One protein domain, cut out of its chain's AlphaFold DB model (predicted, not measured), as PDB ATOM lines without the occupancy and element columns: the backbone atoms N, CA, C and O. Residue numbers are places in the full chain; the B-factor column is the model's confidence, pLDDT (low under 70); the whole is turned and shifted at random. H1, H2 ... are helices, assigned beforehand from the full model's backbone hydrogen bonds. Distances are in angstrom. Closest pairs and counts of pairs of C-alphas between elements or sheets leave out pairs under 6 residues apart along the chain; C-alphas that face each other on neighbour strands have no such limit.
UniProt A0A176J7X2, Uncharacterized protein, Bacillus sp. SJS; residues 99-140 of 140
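What this domain is: This is residues 99 to 140 of the 140 residues of an uncharacterized protein of Bacillus sp. SJS (UniProt A0A176J7X2). A long helix, H2, and a shorter one, H1, meet near one end of H2 and make an open L. Most of H2 and the tail after it, residues 125 to 140, stick out from the corner and make the length. The printed part has 42 residues with two named helices, H1 then H2, and no named strand; its class is all helix. It is loose, with a radius of gyration of the C-alphas of 12.8 A, and spans 40 by 20 by 11 A.

How they stand to each other: H2, residues 120 to 136, only just touches H1, residues 102 to 113, with 3 pairs of C-alphas within 8 A. The closest C-alphas are those of Val 108 and Ile 120, 6.7 A apart. H2 touches with residue 120 alone, H1 with residues 108 to 112 alone. They run opposite ways at a steep tilt of 63 degrees. In H1 and H2 every O i to N i+4 pair is within hydrogen-bond range.

Where its parts are: H2 is 23.6 A long, from C-alpha 120 at (104.457, 210.573, 195.654) to C-alpha 136 at (127.270, 208.233, 190.195). H1 is 16.5 A long and begins at C-alpha 102 at (101.386, 216.515, 183.326).

The domain as a whole: The two C-alphas farthest apart, of Lys 113 and Asn 140, are 40.5 A apart. The printed part has no cut, and the link from H1 to H2 is short. Residues 138 to 140 have pLDDT under 70.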
ATOM      1  N   TYR A  99     108.291 221.022 189.485       96.31
ATOM      2  CA  TYR A  99     107.266 220.693 188.505       96.31
ATOM      3  C   TYR A  99     107.524 219.297 187.937       96.31
ATOM      4  O   TYR A  99     108.673 218.926 187.689       96.31
ATOM      5  N   LEU A 100     106.449 218.540 187.731       95.38
ATOM      6  CA  LEU A 100     106.443 217.299 186.963       95.38
ATOM      7  C   LEU A 100     105.691 217.541 185.655       95.38
ATOM      8  O   LEU A 100     104.810 218.398 185.593       95.38
ATOM      9  N   GLU A 101     106.032 216.788 184.611       97.69
ATOM     10  CA  GLU A 101     105.225 216.772 183.392       97.69
ATOM     11  C   GLU A 101     103.811 216.259 183.707       97.69
ATOM     12  O   GLU A 101     103.636 215.399 184.576       97.69
ATOM     13  N   MET A 102     102.796 216.789 183.015       96.00
ATOM     14  CA  MET A 102     101.386 216.515 183.326       96.00
ATOM     15  C   MET A 102     101.062 215.016 183.285       96.00
ATOM     16  O   MET A 102     100.518 214.467 184.237       96.00
ATOM     17  N   ASN A 103     101.478 214.337 182.218       96.19
ATOM     18  CA  ASN A 103     101.347 212.888 182.053       96.19
ATOM     19  C   ASN A 103     102.026 212.099 183.187       96.19
ATOM     20  O   ASN A 103     101.476 211.116 183.676       96.19
ATOM     21  N   VAL A 104     103.210 212.527 183.636       96.19
ATOM     22  CA  VAL A 104     103.920 211.879 184.748       96.19
ATOM     23  C   VAL A 104     103.145 212.067 186.048       96.19
ATOM     24  O   VAL A 104     102.944 211.100 186.780       96.19
ATOM     25  N   HIS A 105     102.666 213.282 186.320       95.81
ATOM     26  CA  HIS A 105     101.840 213.561 187.493       95.81
ATOM     27  C   HIS A 105     100.569 212.697 187.515       95.81
ATOM     28  O   HIS A 105     100.275 212.080 188.538       95.81
ATOM     29  N   GLN A 106      99.869 212.584 186.382       95.25
ATOM     30  CA  GLN A 106      98.669 211.754 186.232       95.25
ATOM     31  C   GLN A 106      98.942 210.284 186.566       95.25
ATOM     32  O   GLN A 106      98.277 209.704 187.425       95.25
ATOM     33  N   ILE A 107      99.970 209.697 185.949       96.44
ATOM     34  CA  ILE A 107     100.349 208.298 186.183       96.44
ATOM     35  C   ILE A 107     100.669 208.072 187.663       96.44
ATOM     36  O   ILE A 107     100.193 207.111 188.270       96.44
ATOM     37  N   VAL A 108     101.460 208.961 188.264       96.38
ATOM     38  CA  VAL A 108     101.867 208.846 189.669       96.38
ATOM     39  C   VAL A 108     100.661 208.959 190.608       96.38
ATOM     40  O   VAL A 108     100.549 208.176 191.553       96.38
ATOM     41  N   HIS A 109      99.728 209.866 190.320       96.31
ATOM     42  CA  HIS A 109      98.493 210.013 191.084       96.31
ATOM     43  C   HIS A 109      97.601 208.765 190.981       96.31
ATOM     44  O   HIS A 109      97.141 208.244 191.998       96.31
ATOM     45  N   MET A 110      97.425 208.207 189.779       97.12
ATOM     46  CA  MET A 110      96.686 206.951 189.589       97.12
ATOM     47  C   MET A 110      97.333 205.783 190.344       97.12
ATOM     48  O   MET A 110      96.637 204.973 190.959       97.12
ATOM     49  N   LEU A 111      98.666 205.692 190.343       97.00
ATOM     50  CA  LEU A 111      99.392 204.669 191.102       97.00
ATOM     51  C   LEU A 111      99.165 204.803 192.610       97.00
ATOM     52  O   LEU A 111      99.025 203.783 193.293       97.00
ATOM     53  N   GLN A 112      99.100 206.033 193.122       96.69
ATOM     54  CA  GLN A 112      98.787 206.293 194.526       96.69
ATOM     55  C   GLN A 112      97.345 205.888 194.855       96.69
ATOM     56  O   GLN A 112      97.128 205.129 195.798       96.69
ATOM     57  N   LYS A 113      96.370 206.309 194.035       96.94
ATOM     58  CA  LYS A 113      94.939 205.968 194.181       96.94
ATOM     59  C   LYS A 113      94.704 204.453 194.182       96.94
ATOM     60  O   LYS A 113      93.901 203.944 194.956       96.94
ATOM     61  N   ASN A 114      95.468 203.721 193.370       96.50
ATOM     62  CA  ASN A 114      95.414 202.260 193.276       96.50
ATOM     63  C   ASN A 114      96.213 201.525 194.373       96.50
ATOM     64  O   ASN A 114      96.328 200.296 194.319       96.50
ATOM     65  N   GLY A 115      96.817 202.246 195.325       95.56
ATOM     66  CA  GLY A 115      97.614 201.671 196.414       95.56
ATOM     67  C   GLY A 115      98.900 200.976 195.956       95.56
ATOM     68  O   GLY A 115      99.429 200.124 196.668       95.56
ATOM     69  N   LYS A 116      99.397 201.284 194.748       97.00
ATOM     70  CA  LYS A 116     100.657 200.725 194.220       97.00
ATOM     71  C   LYS A 116     101.882 201.413 194.805       97.00
ATOM     72  O   LYS A 116     102.939 200.794 194.886       97.00
ATOM     73  N   ILE A 117     101.729 202.671 195.203       97.06
ATOM     74  CA  ILE A 117     102.743 203.451 195.908       97.06
ATOM     75  C   ILE A 117     102.127 204.042 197.173       97.06
ATOM     76  O   ILE A 117     100.950 204.383 197.200       97.06
ATOM     77  N   GLU A 118     102.943 204.174 198.213       95.75
ATOM     78  CA  GLU A 118     102.528 204.747 199.497       95.75
ATOM     79  C   GLU A 118     102.345 206.267 199.398       95.75
ATOM     80  O   GLU A 118     101.342 206.824 199.833       95.75
ATOM     81  N   SER A 119     103.313 206.953 198.784       96.00
ATOM     82  CA  SER A 119     103.241 208.390 198.539       96.00
ATOM     83  C   SER A 119     104.088 208.799 197.342       96.00
ATOM     84  O   SER A 119     105.109 208.178 197.028       96.00
ATOM     85  N   ILE A 120     103.692 209.909 196.717       95.25
ATOM     86  CA  ILE A 120     104.457 210.573 195.654       95.25
ATOM     87  C   ILE A 120     105.864 210.928 196.156       95.25
ATOM     88  O   ILE A 120     106.854 210.665 195.478       95.25
ATOM     89  N   THR A 121     105.971 211.450 197.383       95.56
ATOM     90  CA  THR A 121     107.251 211.816 198.010       95.56
ATOM     91  C   THR A 121     108.199 210.626 198.132       95.56
ATOM     92  O   THR A 121     109.384 210.753 197.815       95.56
ATOM     93  N   LYS A 122     107.702 209.462 198.573       96.00
ATOM     94  CA  LYS A 122     108.519 208.247 198.697       96.00
ATOM     95  C   LYS A 122     109.000 207.767 197.331       96.00
ATOM     96  O   LYS A 122     110.197 207.547 197.173       96.00
ATOM     97  N   LEU A 123     108.099 207.708 196.346       96.94
ATOM     98  CA  LEU A 123     108.432 207.314 194.976       96.94
ATOM     99  C   LEU A 123     109.531 208.203 194.385       96.94
ATOM    100  O   LEU A 123     110.519 207.698 193.854       96.94
ATOM    101  N   VAL A 124     109.379 209.525 194.494       96.06
ATOM    102  CA  VAL A 124     110.359 210.487 193.971       96.06
ATOM    103  C   VAL A 124     111.704 210.325 194.682       96.06
ATOM    104  O   VAL A 124     112.738 210.244 194.019       96.06
ATOM    105  N   ASN A 125     111.711 210.210 196.012       95.56
ATOM    106  CA  ASN A 125     112.944 210.019 196.778       95.56
ATOM    107  C   ASN A 125     113.667 208.713 196.421       95.56
ATOM    108  O   ASN A 125     114.890 208.718 196.279       95.56
ATOM    109  N   GLU A 126     112.945 207.601 196.291       96.56
ATOM    110  CA  GLU A 126     113.521 206.305 195.907       96.56
ATOM    111  C   GLU A 126     114.052 206.332 194.474       96.56
ATOM    112  O   GLU A 126     115.181 205.908 194.248       96.56
ATOM    113  N   SER A 127     113.301 206.921 193.541       95.88
ATOM    114  CA  SER A 127     113.713 207.049 192.138       95.88
ATOM    115  C   SER A 127     114.989 207.881 191.996       95.88
ATOM    116  O   SER A 127     115.902 207.503 191.263       95.88
ATOM    117  N   ILE A 128     115.091 208.996 192.730       95.81
ATOM    118  CA  ILE A 128     116.299 209.832 192.739       95.81
ATOM    119  C   ILE A 128     117.471 209.071 193.369       95.81
ATOM    120  O   ILE A 128     118.568 209.098 192.816       95.81
ATOM    121  N   LYS A 129     117.267 208.386 194.502       95.81
ATOM    122  CA  LYS A 129     118.324 207.580 195.139       95.81
ATOM    123  C   LYS A 129     118.842 206.501 194.198       95.81
ATOM    124  O   LYS A 129     120.051 206.384 194.048       95.81
ATOM    125  N   ASP A 130     117.943 205.750 193.574       96.50
ATOM    126  CA  ASP A 130     118.299 204.680 192.646       96.50
ATOM    127  C   ASP A 130     119.075 205.230 191.445       96.50
ATOM    128  O   ASP A 130     120.170 204.759 191.145       96.50
ATOM    129  N   TYR A 131     118.591 206.318 190.836       96.50
ATOM    130  CA  TYR A 131     119.305 206.989 189.752       96.50
ATOM    131  C   TYR A 131     120.710 207.439 190.179       96.50
ATOM    132  O   TYR A 131     121.692 207.180 189.483       96.50
ATOM    133  N   LEU A 132     120.836 208.073 191.347       95.38
ATOM    134  CA  LEU A 132     122.131 208.531 191.845       95.38
ATOM    135  C   LEU A 132     123.090 207.369 192.131       95.38
ATOM    136  O   LEU A 132     124.265 207.447 191.773       95.38
ATOM    137  N   MET A 133     122.599 206.286 192.732       94.12
ATOM    138  CA  MET A 133     123.415 205.109 193.030       94.12
ATOM    139  C   MET A 133     123.857 204.387 191.754       94.12
ATOM    140  O   MET A 133     125.012 203.993 191.633       94.12
ATOM    141  N   ASN A 134     122.981 204.264 190.764       93.88
ATOM    142  CA  ASN A 134     123.303 203.530 189.544       93.88
ATOM    143  C   ASN A 134     124.227 204.313 188.602       93.88
ATOM    144  O   ASN A 134     125.002 203.702 187.866       93.88
ATOM    145  N   HIS A 135     124.174 205.648 188.631       94.00
ATOM    146  CA  HIS A 135     124.920 206.487 187.691       94.00
ATOM    147  C   HIS A 135     126.154 207.172 188.276       94.00
ATOM    148  O   HIS A 135     127.065 207.471 187.514       94.00
ATOM    149  N   TYR A 136     126.209 207.415 189.588       91.44
ATOM    150  CA  TYR A 136     127.270 208.233 190.195       91.44
ATOM    151  C   TYR A 136     127.987 207.557 191.370       91.44
ATOM    152  O   TYR A 136     128.896 208.146 191.950       91.44
ATOM    153  N   HIS A 137     127.617 206.328 191.743       79.81
ATOM    154  CA  HIS A 137     128.270 205.632 192.859       79.81
ATOM    155  C   HIS A 137     129.683 205.128 192.526       79.81
ATOM    156  O   HIS A 137     130.510 205.014 193.425       79.81
ATOM    157  N   ASN A 138     129.975 204.862 191.246       68.06
ATOM    158  CA  ASN A 138     131.246 204.274 190.798       68.06
ATOM    159  C   ASN A 138     132.242 205.285 190.194       68.06
ATOM    160  O   ASN A 138     133.295 204.870 189.721       68.06
ATOM    161  N   ASP A 139     131.943 206.586 190.213       60.91
ATOM    162  CA  ASP A 139     132.815 207.629 189.642       60.91
ATOM    163  C   ASP A 139     133.883 208.155 190.637       60.91
ATOM    164  O   ASP A 139     134.337 209.295 190.520       60.91
ATOM    165  N   ASN A 140     134.312 207.329 191.605       50.25
ATOM    166  CA  ASN A 140     135.413 207.618 192.542       50.25
ATOM    167  C   ASN A 140     136.562 206.612 192.423       50.25
ATOM    168  O   ASN A 140     136.297 205.395 192.549       50.25
TER     169      ASN A 140